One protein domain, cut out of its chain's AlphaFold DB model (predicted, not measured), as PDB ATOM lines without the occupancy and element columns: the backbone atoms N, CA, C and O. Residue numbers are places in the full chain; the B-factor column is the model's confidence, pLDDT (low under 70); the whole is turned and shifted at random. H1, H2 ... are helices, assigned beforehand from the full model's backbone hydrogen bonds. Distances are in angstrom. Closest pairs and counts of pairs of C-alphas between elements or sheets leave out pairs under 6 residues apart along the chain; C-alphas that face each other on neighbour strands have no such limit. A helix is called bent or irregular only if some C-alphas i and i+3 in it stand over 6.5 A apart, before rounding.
ATOM      1  N   ILE A  10      46.950  36.424  20.058       55.34
ATOM      2  CA  ILE A  10      47.541  36.478  21.394       55.34
ATOM      3  C   ILE A  10      46.491  36.469  22.518       55.34
ATOM      4  O   ILE A  10      46.789  36.034  23.629       55.34
ATOM      5  N   GLU A  11      45.231  36.817  22.248       57.06
ATOM      6  CA  GLU A  11      44.164  36.772  23.264       57.06
ATOM      7  C   GLU A  11      43.802  35.341  23.712       57.06
ATOM      8  O   GLU A  11      43.145  35.155  24.740       57.06
ATOM      9  N   LYS A  12      44.276  34.300  23.008       52.62
ATOM     10  CA  LYS A  12      44.159  32.909  23.472       52.62
ATOM     11  C   LYS A  12      45.379  32.476  24.288       52.62
ATOM     12  O   LYS A  12      46.466  32.253  23.760       52.62
ATOM     13  N   CYS A  13      45.124  32.195  25.568       47.78
ATOM     14  CA  CYS A  13      46.068  31.731  26.596       47.78
ATOM     15  C   CYS A  13      46.980  30.548  26.175       47.78
ATOM     16  O   CYS A  13      48.089  30.418  26.679       47.78
ATOM     17  N   ILE A  14      46.552  29.714  25.216       55.38
ATOM     18  CA  ILE A  14      47.320  28.559  24.711       55.38
ATOM     19  C   ILE A  14      48.496  28.984  23.808       55.38
ATOM     20  O   ILE A  14      49.563  28.379  23.871       55.38
ATOM     21  N   VAL A  15      48.327  30.024  22.981       56.16
ATOM     22  CA  VAL A  15      49.367  30.484  22.033       56.16
ATOM     23  C   VAL A  15      50.451  31.273  22.770       56.16
ATOM     24  O   VAL A  15      51.641  31.087  22.527       56.16
ATOM     25  N   MET A  16      50.034  32.078  23.747       53.72
ATOM     26  CA  MET A  16      50.895  32.945  24.552       53.72
ATOM     27  C   MET A  16      52.065  32.187  25.216       53.72
ATOM     28  O   MET A  16      53.201  32.644  25.194       53.72
ATOM     29  N   GLY A  17      51.825  30.985  25.754       57.69
ATOM     30  CA  GLY A  17      52.852  30.220  26.478       57.69
ATOM     31  C   GLY A  17      53.978  29.634  25.615       57.69
ATOM     32  O   GLY A  17      55.015  29.277  26.162       57.69
ATOM     33  N   SER A  18      53.783  29.529  24.296       60.00
ATOM     34  CA  SER A  18      54.721  28.843  23.383       60.00
ATOM     35  C   SER A  18      55.426  29.787  22.407       60.00
ATOM     36  O   SER A  18      56.353  29.366  21.729       60.00
ATOM     37  N   VAL A  19      54.913  31.013  22.261       58.28
ATOM     38  CA  VAL A  19      55.334  31.963  21.220       58.28
ATOM     39  C   VAL A  19      55.883  33.259  21.826       58.28
ATOM     40  O   VAL A  19      56.548  34.010  21.130       58.28
ATOM     41  N   ASN A  20      55.673  33.529  23.120       62.84
ATOM     42  CA  ASN A  20      56.121  34.775  23.756       62.84
ATOM     43  C   ASN A  20      57.631  35.038  23.667       62.84
ATOM     44  O   ASN A  20      58.029  36.195  23.647       62.84
ATOM     45  N   ASP A  21      58.468  34.002  23.633       71.56
ATOM     46  CA  ASP A  21      59.924  34.143  23.536       71.56
ATOM     47  C   ASP A  21      60.412  34.473  22.116       71.56
ATOM     48  O   ASP A  21      61.503  35.013  21.972       71.56
ATOM     49  N   VAL A  22      59.606  34.197  21.080       79.31
ATOM     50  CA  VAL A  22      59.963  34.418  19.661       79.31
ATOM     51  C   VAL A  22      59.035  35.424  18.961       79.31
ATOM     52  O   VAL A  22      59.306  35.852  17.840       79.31
ATOM     53  N   CYS A  23      57.934  35.824  19.602       79.00
ATOM     54  CA  CYS A  23      56.933  36.755  19.072       79.00
ATOM     55  C   CYS A  23      57.579  38.047  18.574       79.00
ATOM     56  O   CYS A  23      57.371  38.439  17.428       79.00
ATOM     57  N   ASP A  24      58.390  38.673  19.424       81.25
ATOM     58  CA  ASP A  24      59.019  39.959  19.128       81.25
ATOM     59  C   ASP A  24      60.009  39.846  17.963       81.25
ATOM     60  O   ASP A  24      60.040  40.713  17.088       81.25
ATOM     61  N   ASP A  25      60.752  38.739  17.889       85.44
ATOM     62  CA  ASP A  25      61.683  38.465  16.793       85.44
ATOM     63  C   ASP A  25      60.947  38.258  15.465       85.44
ATOM     64  O   ASP A  25      61.375  38.773  14.428       85.44
ATOM     65  N   ILE A  26      59.814  37.548  15.481       86.25
ATOM     66  CA  ILE A  26      58.987  37.324  14.288       86.25
ATOM     67  C   ILE A  26      58.312  38.624  13.848       86.25
ATOM     68  O   ILE A  26      58.259  38.902  12.647       86.25
ATOM     69  N   ILE A  27      57.815  39.432  14.788       86.25
ATOM     70  CA  ILE A  27      57.235  40.748  14.492       86.25
ATOM     71  C   ILE A  27      58.298  41.637  13.854       86.25
ATOM     72  O   ILE A  27      58.057  42.189  12.781       86.25
ATOM     73  N   LYS A  28      59.484  41.727  14.465       87.56
ATOM     74  CA  LYS A  28      60.592  42.527  13.943       87.56
ATOM     75  C   LYS A  28      61.004  42.068  12.548       87.56
ATOM     76  O   LYS A  28      61.024  42.876  11.628       87.56
ATOM     77  N   PHE A  29      61.235  40.768  12.369       89.44
ATOM     78  CA  PHE A  29      61.538  40.183  11.062       89.44
ATOM     79  C   PHE A  29      60.475  40.536  10.019       89.44
ATOM     80  O   PHE A  29      60.804  40.843   8.875       89.44
ATOM     81  N   SER A  30      59.201  40.471  10.404       87.94
ATOM     82  CA  SER A  30      58.096  40.734   9.489       87.94
ATOM     83  C   SER A  30      58.023  42.209   9.104       87.94
ATOM     84  O   SER A  30      57.838  42.502   7.928       87.94
ATOM     85  N   ILE A  31      58.219  43.124  10.057       86.44
ATOM     86  CA  ILE A  31      58.269  44.571   9.800       86.44
ATOM     87  C   ILE A  31      59.454  44.918   8.896       86.44
ATOM     88  O   ILE A  31      59.249  45.582   7.884       86.44
ATOM     89  N   ASP A  32      60.649  44.405   9.194       88.88
ATOM     90  CA  ASP A  32      61.849  44.648   8.383       88.88
ATOM     91  C   ASP A  32      61.640  44.172   6.932       88.88
ATOM     92  O   ASP A  32      62.055  44.824   5.976       88.88
ATOM     93  N   ARG A  33      60.950  43.038   6.748       87.50
ATOM     94  CA  ARG A  33      60.650  42.490   5.419       87.50
ATOM     95  C   ARG A  33      59.584  43.278   4.667       87.50
ATOM     96  O   ARG A  33      59.657  43.313   3.446       87.50
ATOM     97  N   LEU A  34      58.644  43.925   5.356       84.69
ATOM     98  CA  LEU A  34      57.619  44.760   4.717       84.69
ATOM     99  C   LEU A  34      58.199  46.001   4.023       84.69
ATOM    100  O   LEU A  34      57.548  46.555   3.139       84.69
ATOM    101  N   GLU A  35      59.405  46.433   4.398       80.12
ATOM    102  CA  GLU A  35      60.117  47.527   3.724       80.12
ATOM    103  C   GLU A  35      60.782  47.084   2.407       80.12
ATOM    104  O   GLU A  35      61.204  47.919   1.603       80.12
ATOM    105  N   GLU A  36      60.868  45.775   2.149       82.12
ATOM    106  CA  GLU A  36      61.459  45.233   0.930       82.12
ATOM    107  C   GLU A  36      60.449  45.204  -0.230       82.12
ATOM    108  O   GLU A  36      59.270  44.883  -0.079       82.12
ATOM    109  N   ASN A  37      60.928  45.469  -1.453       76.75
ATOM    110  CA  ASN A  37      60.110  45.308  -2.656       76.75
ATOM    111  C   ASN A  37      59.853  43.821  -2.928       76.75
ATOM    112  O   ASN A  37      60.674  43.124  -3.534       76.75
ATOM    113  N   HIS A  38      58.691  43.332  -2.504       75.38
ATOM    114  CA  HIS A  38      58.291  41.964  -2.779       75.38
ATOM    115  C   HIS A  38      57.836  41.788  -4.234       75.38
ATOM    116  O   HIS A  38      57.040  42.572  -4.748       75.38
ATOM    117  N   PRO A  39      58.250  40.700  -4.907       66.81
ATOM    118  CA  PRO A  39      57.830  40.421  -6.278       66.81
ATOM    119  C   PRO A  39      56.348  40.021  -6.389       66.81
ATOM    120  O   PRO A  39      55.843  39.870  -7.502       66.81
ATOM    121  N   ARG A  40      55.661  39.760  -5.264       74.12
ATOM    122  CA  ARG A  40      54.246  39.363  -5.226       74.12
ATOM    123  C   ARG A  40      53.555  39.899  -3.978       74.12
ATOM    124  O   ARG A  40      54.022  39.645  -2.870       74.12
ATOM    125  N   ASP A  41      52.378  40.482  -4.176       75.62
ATOM    126  CA  ASP A  41      51.520  41.014  -3.111       75.62
ATOM    127  C   ASP A  41      51.159  39.981  -2.027       75.62
ATOM    128  O   ASP A  41      50.993  40.342  -0.868       75.62
ATOM    129  N   ASP A  42      51.044  38.694  -2.386       77.44
ATOM    130  CA  ASP A  42      50.638  37.624  -1.458       77.44
ATOM    131  C   ASP A  42      51.633  37.477  -0.279       77.44
ATOM    132  O   ASP A  42      51.238  37.087   0.819       77.44
ATOM    133  N   TYR A  43      52.920  37.795  -0.485       82.00
ATOM    134  CA  TYR A  43      53.929  37.761   0.583       82.00
ATOM    135  C   TYR A  43      53.751  38.911   1.568       82.00
ATOM    136  O   TYR A  43      53.816  38.693   2.774       82.00
ATOM    137  N   GLN A  44      53.483  40.108   1.051       83.06
ATOM    138  CA  GLN A  44      53.221  41.279   1.878       83.06
ATOM    139  C   GLN A  44      51.997  41.034   2.768       83.06
ATOM    140  O   GLN A  44      52.056  41.226   3.977       83.06
ATOM    141  N   GLU A  45      50.921  40.503   2.185       85.25
ATOM    142  CA  GLU A  45      49.694  40.194   2.921       85.25
ATOM    143  C   GLU A  45      49.920  39.147   4.025       85.25
ATOM    144  O   GLU A  45      49.362  39.258   5.117       85.25
ATOM    145  N   LEU A  46      50.759  38.135   3.779       85.88
ATOM    146  CA  LEU A  46      51.107  37.144   4.798       85.88
ATOM    147  C   LEU A  46      51.881  37.769   5.972       85.88
ATOM    148  O   LEU A  46      51.597  37.439   7.126       85.88
ATOM    149  N   LEU A  47      52.840  38.657   5.692       87.12
ATOM    150  CA  LEU A  47      53.614  39.357   6.723       87.12
ATOM    151  C   LEU A  47      52.716  40.279   7.555       87.12
ATOM    152  O   LEU A  47      52.756  40.222   8.783       87.12
ATOM    153  N   GLU A  48      51.839  41.045   6.904       86.88
ATOM    154  CA  GLU A  48      50.869  41.912   7.583       86.88
ATOM    155  C   GLU A  48      49.951  41.109   8.516       86.88
ATOM    156  O   GLU A  48      49.794  41.452   9.691       86.88
ATOM    157  N   LEU A  49      49.396  39.992   8.032       86.00
ATOM    158  CA  LEU A  49      48.550  39.108   8.840       86.00
ATOM    159  C   LEU A  49      49.301  38.467  10.004       86.00
ATOM    160  O   LEU A  49      48.708  38.267  11.062       86.00
ATOM    161  N   THR A  50      50.583  38.152   9.824       87.12
ATOM    162  CA  THR A  50      51.428  37.583  10.883       87.12
ATOM    163  C   THR A  50      51.640  38.599  12.000       87.12
ATOM    164  O   THR A  50      51.416  38.271  13.164       87.12
ATOM    165  N   VAL A  51      51.979  39.847  11.662       86.56
ATOM    166  CA  VAL A  51      52.130  40.931  12.646       86.56
ATOM    167  C   VAL A  51      50.824  41.148  13.414       86.56
ATOM    168  O   VAL A  51      50.836  41.178  14.642       86.56
ATOM    169  N   ILE A  52      49.689  41.211  12.712       85.81
ATOM    170  CA  ILE A  52      48.360  41.372  13.327       85.81
ATOM    171  C   ILE A  52      48.023  40.196  14.252       85.81
ATOM    172  O   ILE A  52      47.519  40.389  15.358       85.81
ATOM    173  N   PHE A  53      48.298  38.969  13.807       83.94
ATOM    174  CA  PHE A  53      48.040  37.760  14.582       83.94
ATOM    175  C   PHE A  53      48.837  37.742  15.889       83.94
ATOM    176  O   PHE A  53      48.285  37.365  16.923       83.94
ATOM    177  N   LEU A  54      50.091  38.199  15.853       82.50
ATOM    178  CA  LEU A  54      50.966  38.307  17.021       82.50
ATOM    179  C   LEU A  54      50.731  39.586  17.851       82.50
ATOM    180  O   LEU A  54      51.450  39.826  18.812       82.50
ATOM    181  N   GLY A  55      49.724  40.401  17.515       79.25
ATOM    182  CA  GLY A  55      49.388  41.618  18.263       79.25
ATOM    183  C   GLY A  55      50.344  42.796  18.033       79.25
ATOM    184  O   GLY A  55      50.291  43.778  18.771       79.25
ATOM    185  N   GLY A  56      51.205  42.721  17.017       79.94
ATOM    186  CA  GLY A  56      52.087  43.815  16.624       79.94
ATOM    187  C   GLY A  56      51.343  44.955  15.921       79.94
ATOM    188  O   GLY A  56      50.241  44.791  15.391       79.94
ATOM    189  N   ILE A  57      51.969  46.133  15.893       81.12
ATOM    190  CA  ILE A  57      51.427  47.329  15.239       81.12
ATOM    191  C   ILE A  57      52.100  47.499  13.878       81.12
ATOM    192  O   ILE A  57      53.322  47.587  13.785       81.12
ATOM    193  N   LEU A  58      51.295  47.572  12.819       81.88
ATOM    194  CA  LEU A  58      51.778  47.827  11.464       81.88
ATOM    195  C   LEU A  58      52.064  49.323  11.247       81.88
ATOM    196  O   LEU A  58      51.215  50.148  11.598       81.88
ATOM    197  N   PRO A  59      53.186  49.691  10.597       75.06
ATOM    198  CA  PRO A  59      53.554  51.091  10.366       75.06
ATOM    199  C   PRO A  59      52.548  51.837   9.476       75.06
ATOM    200  O   PRO A  59      52.293  53.019   9.684       75.06
ATOM    201  N   ASN A  60      51.912  51.133   8.535       74.56
ATOM    202  CA  ASN A  60      50.925  51.695   7.608       74.56
ATOM    203  C   ASN A  60      49.471  51.483   8.068       74.56
ATOM    204  O   ASN A  60      48.539  51.697   7.293       74.56
ATOM    205  N   GLY A  61      49.259  51.042   9.311       76.12
ATOM    206  CA  GLY A  61      47.944  50.630   9.795       76.12
ATOM    207  C   GLY A  61      47.474  49.292   9.210       76.12
ATOM    208  O   GLY A  61      48.147  48.653   8.403       76.12
ATOM    209  N   ILE A  62      46.304  48.841   9.659       73.88
ATOM    210  CA  ILE A  62      45.769  47.512   9.344       73.88
ATOM    211  C   ILE A  62      44.896  47.575   8.090       73.88
ATOM    212  O   ILE A  62      43.854  48.235   8.085       73.88
ATOM    213  N   HIS A  63      45.282  46.830   7.054       72.88
ATOM    214  CA  HIS A  63      44.531  46.714   5.809       72.88
ATOM    215  C   HIS A  63      44.301  45.242   5.460       72.88
ATOM    216  O   HIS A  63      45.232  44.505   5.165       72.88
ATOM    217  N   PHE A  64      43.044  44.797   5.454       75.19
ATOM    218  CA  PHE A  64      42.706  43.447   5.002       75.19
ATOM    219  C   PHE A  64      42.307  43.467   3.525       75.19
ATOM    220  O   PHE A  64      41.281  44.046   3.153       75.19
ATOM    221  N   LYS A  65      43.083  42.793   2.672       76.50
ATOM    222  CA  LYS A  65      42.717  42.594   1.262       76.50
ATOM    223  C   LYS A  65      41.524  41.640   1.166       76.50
ATOM    224  O   LYS A  65      41.411  40.674   1.928       76.50
ATOM    225  N   LYS A  66      40.611  41.874   0.218       71.00
ATOM    226  CA  LYS A  66      39.546  40.901  -0.075       71.00
ATOM    227  C   LYS A  66      40.185  39.589  -0.555       71.00
ATOM    228  O   LYS A  66      41.151  39.662  -1.314       71.00
ATOM    229  N   PRO A  67      39.681  38.410  -0.141       65.94
ATOM    230  CA  PRO A  67      40.195  37.135  -0.631       65.94
ATOM    231  C   PRO A  67      40.194  37.110  -2.164       65.94
ATOM    232  O   PRO A  67      39.151  37.287  -2.791       65.94
ATOM    233  N   GLY A  68      41.375  36.944  -2.760       65.50
ATOM    234  CA  GLY A  68      41.525  36.758  -4.200       65.50
ATOM    235  C   GLY A  68      41.172  35.332  -4.630       65.50
ATOM    236  O   GLY A  68      40.954  34.449  -3.800       65.50
ATOM    237  N   ALA A  69      41.141  35.084  -5.941       64.25
ATOM    238  CA  ALA A  69      40.891  33.750  -6.476       64.25
ATOM    239  C   ALA A  69      41.959  32.747  -5.995       64.25
ATOM    240  O   ALA A  69      43.157  32.918  -6.242       64.25
ATOM    241  N   ILE A  70      41.517  31.674  -5.336       58.62
ATOM    242  CA  ILE A  70      42.381  30.564  -4.924       58.62
ATOM    243  C   ILE A  70      42.639  29.699  -6.159       58.62
ATOM    244  O   ILE A  70      41.935  28.728  -6.424       58.62
ATOM    245  N   HIS A  71      43.652  30.048  -6.944       55.16
ATOM    246  CA  HIS A  71      44.150  29.133  -7.965       55.16
ATOM    247  C   HIS A  71      44.933  27.997  -7.288       55.16
ATOM    248  O   HIS A  71      45.773  28.244  -6.422       55.16
ATOM    249  N   HIS A  72      44.679  26.751  -7.705       49.31
ATOM    250  CA  HIS A  72      45.194  25.506  -7.106       49.31
ATOM    251  C   HIS A  72      46.725  25.428  -6.895       49.31
ATOM    252  O   HIS A  72      47.190  24.563  -6.160       49.31
ATOM    253  N   ALA A  73      47.510  26.332  -7.486       52.78
ATOM    254  CA  ALA A  73      48.971  26.356  -7.431       52.78
ATOM    255  C   ALA A  73      49.583  27.134  -6.241       52.78
ATOM    256  O   ALA A  73      50.801  27.283  -6.186       52.78
ATOM    257  N   ARG A  74      48.790  27.676  -5.302       67.69
ATOM    258  CA  ARG A  74      49.316  28.565  -4.242       67.69
ATOM    259  C   ARG A  74      48.995  28.053  -2.843       67.69
ATOM    260  O   ARG A  74      47.942  28.344  -2.286       67.69
ATOM    261  N   TRP A  75      49.933  27.323  -2.243       73.06
ATOM    262  CA  TRP A  75      49.857  26.912  -0.835       73.06
ATOM    263  C   TRP A  75      49.750  28.121   0.114       73.06
ATOM    264  O   TRP A  75      49.024  28.055   1.101       73.06
ATOM    265  N   MET A  76      50.370  29.254  -0.235       76.56
ATOM    266  CA  MET A  76      50.268  30.494   0.544       76.56
ATOM    267  C   MET A  76      48.847  31.048   0.615       76.56
ATOM    268  O   MET A  76      48.444  31.531   1.667       76.56
ATOM    269  N   ALA A  77      48.050  30.920  -0.451       76.88
ATOM    270  CA  ALA A  77      46.659  31.365  -0.421       76.88
ATOM    271  C   ALA A  77      45.852  30.601   0.642       76.88
ATOM    272  O   ALA A  77      44.994  31.183   1.302       76.88
ATOM    273  N   LYS A  78      46.170  29.316   0.864       81.94
ATOM    274  CA  LYS A  78      45.571  28.527   1.948       81.94
ATOM    275  C   LYS A  78      45.997  29.052   3.320       81.94
ATOM    276  O   LYS A  78      45.135  29.221   4.169       81.94
ATOM    277  N   ALA A  79      47.282  29.364   3.513       83.00
ATOM    278  CA  ALA A  79      47.787  29.919   4.773       83.00
ATOM    279  C   ALA A  79      47.128  31.267   5.119       83.00
ATOM    280  O   ALA A  79      46.603  31.433   6.219       83.00
ATOM    281  N   ILE A  80      47.068  32.187   4.150       83.69
ATOM    282  CA  ILE A  80      46.393  33.487   4.281       83.69
ATOM    283  C   ILE A  80      44.915  33.296   4.641       83.69
ATOM    284  O   ILE A  80      44.397  33.958   5.540       83.69
ATOM    285  N   TYR A  81      44.225  32.372   3.969       82.94
ATOM    286  CA  TYR A  81      42.813  32.108   4.231       82.94
ATOM    287  C   TYR A  81      42.585  31.516   5.628       82.94
ATOM    288  O   TYR A  81      41.691  31.971   6.340       82.94
ATOM    289  N   SER A  82      43.420  30.567   6.057       82.88
ATOM    290  CA  SER A  82      43.375  30.000   7.410       82.88
ATOM    291  C   SER A  82      43.602  31.060   8.493       82.88
ATOM    292  O   SER A  82      42.848  31.094   9.464       82.88
ATOM    293  N   LEU A  83      44.578  31.957   8.305       82.81
ATOM    294  CA  LEU A  83      44.845  33.079   9.214       82.81
ATOM    295  C   LEU A  83      43.649  34.028   9.308       82.81
ATOM    296  O   LEU A  83      43.206  34.361  10.404       82.81
ATOM    297  N   LYS A  84      43.072  34.413   8.167       82.75
ATOM    298  CA  LYS A  84      41.875  35.262   8.139       82.75
ATOM    299  C   LYS A  84      40.684  34.599   8.816       82.75
ATOM    300  O   LYS A  84      40.033  35.242   9.632       82.75
ATOM    301  N   ILE A  85      40.406  33.327   8.515       83.69
ATOM    302  CA  ILE A  85      39.330  32.594   9.195       83.69
ATOM    303  C   ILE A  85      39.553  32.651  10.697       83.69
ATOM    304  O   ILE A  85      38.613  32.963  11.412       83.69
ATOM    305  N   TYR A  86      40.770  32.386  11.172       82.25
ATOM    306  CA  TYR A  86      41.065  32.418  12.598       82.25
ATOM    307  C   TYR A  86      40.801  33.800  13.215       82.25
ATOM    308  O   TYR A  86      40.074  33.884  14.204       82.25
ATOM    309  N   LEU A  87      41.327  34.870  12.607       80.38
ATOM    310  CA  LEU A  87      41.179  36.250  13.093       80.38
ATOM    311  C   LEU A  87      39.712  36.703  13.161       80.38
ATOM    312  O   LEU A  87      39.323  37.412  14.087       80.38
ATOM    313  N   PHE A  88      38.889  36.272  12.203       79.44
ATOM    314  CA  PHE A  88      37.478  36.661  12.122       79.44
ATOM    315  C   PHE A  88      36.509  35.606  12.678       79.44
ATOM    316  O   PHE A  88      35.304  35.848  12.725       79.44
ATOM    317  N   CYS A  89      36.991  34.441  13.125       76.38
ATOM    318  CA  CYS A  89      36.148  33.304  13.521       76.38
ATOM    319  C   CYS A  89      35.149  33.682  14.619       76.38
ATOM    320  O   CYS A  89      33.998  33.248  14.606       76.38
ATOM    321  N   GLU A  90      35.570  34.525  15.559       69.38
ATOM    322  CA  GLU A  90      34.721  34.939  16.675       69.38
ATOM    323  C   GLU A  90      33.584  35.868  16.235       69.38
ATOM    324  O   GLU A  90      32.520  35.848  16.846       69.38
ATOM    325  N   GLN A  91      33.746  36.583  15.118       68.50
ATOM    326  CA  GLN A  91      32.685  37.403  14.530       68.50
ATOM    327  C   GLN A  91      31.607  36.573  13.826       68.50
ATOM    328  O   GLN A  91      30.451  36.983  13.768       68.50
ATOM    329  N   PHE A  92      31.971  35.401  13.302       65.38
ATOM    330  CA  PHE A  92      31.039  34.473  12.650       65.38
ATOM    331  C   PHE A  92      30.441  33.445  13.619       65.38
ATOM    332  O   PHE A  92      29.501  32.735  13.259       65.38
ATOM    333  N   ARG A  93      30.942  33.366  14.859       62.47
ATOM    334  CA  ARG A  93      30.422  32.458  15.892       62.47
ATOM    335  C   ARG A  93      28.924  32.650  16.184       62.47
ATOM    336  O   ARG A  93      28.257  31.625  16.286       62.47
ATOM    337  N   PRO A  94      28.368  33.876  16.268       57.72
ATOM    338  CA  PRO A  94      26.925  34.060  16.445       57.72
ATOM    339  C   PRO A  94      26.119  33.432  15.295       57.72
ATOM    340  O   PRO A  94      25.182  32.687  15.538       57.72
ATOM    341  N   VAL A  95      26.571  33.610  14.047       56.88
ATOM    342  CA  VAL A  95      25.906  33.084  12.837       56.88
ATOM    343  C   VAL A  95      25.928  31.552  12.771       56.88
ATOM    344  O   VAL A  95      25.008  30.936  12.243       56.88
ATOM    345  N   LEU A  96      26.974  30.915  13.309       52.91
ATOM    346  CA  LEU A  96      27.081  29.453  13.364       52.91
ATOM    347  C   LEU A  96      26.311  28.848  14.549       52.91
ATOM    348  O   LEU A  96      25.809  27.732  14.429       52.91
TER     349      LEU A  96
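This is residues 10 to 96 of the 109 residues of an uncharacterized protein of Acyrthosiphon pisum (UniProt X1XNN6). A helical hairpin, H2 and H3, makes the core, and the long helix H4 crosses the other side of H3 at a steep tilt, with H3 between H2 and H4. The short helix H1 comes just before H2 and touches no helix, while the far end of H4, residues 88 to 96, kinks away and sticks out. A long stretch without a named element, residues 54 to 74, loops from the end of H3 round to the start of H4. The printed part has 87 residues, with four named helices in the order H1, H2, H3, H4 and no named strand; the class is all helix, with 54 residues in the helices. The whole is compact, with a radius of gyration of the C-alphas of 13.9 A, and spans 36 by 34 by 23 A.

H1, residues 13 to 19, and H2, residues 23 to 34, meet only through their tight link of 3 residues. H3, residues 41 to 53, touches H2, and the closest C-alphas are those of Ile 27 and Val 51, 5.4 A apart. These two helices form a hairpin, running opposite ways at a shallow tilt of 27 degrees. H4, residues 75 to 96, touches H3, and the closest C-alphas are those of Leu 46 and Ile 80, 6.0 A apart. H3 and H4 run the same way at a steep tilt of 45 degrees. H1 is apart from H3 and from H4, and H2 is apart from H4. Every O i to N i+4 pair is within hydrogen-bond range in H2 and H3; in H4 it is 14 of 18, and in H1 1 of 3, beside 1 of 4 O i to N i+3 pairs.

H1 begins at C-alpha 13, at (46.068, 31.731, 26.596), and is neither bent nor irregular, but only just: C-alphas 14 and 17 are 6.0 A apart. H2 measures 16.5 A from first to last C-alpha, and H3 18.3 A, from C-alpha 41 at (51.520, 41.014, -3.111). H4 measures 27.0 A and ends at C-alpha 96, at (27.081, 29.453, 13.364). It is irregular, with C-alphas 87 and 90 standing 7.5 A apart, and has a kink of 72 degrees near residue 90.

The two C-alphas farthest apart, those of Asn 37 and Leu 96, are 40.0 A from each other. The printed part has no cut. The link from H2 to H3 is short, with 6 residues, and that from H3 to H4 is long, with 21. Without residues 88 to 96, which stand free, the body spans 36 by 26 by 20 A. The mean pLDDT of the printed part is 74.3; it is under 70 in residues 10 to 20, residue 39, residues 67 to 74 and residues 90 to 96.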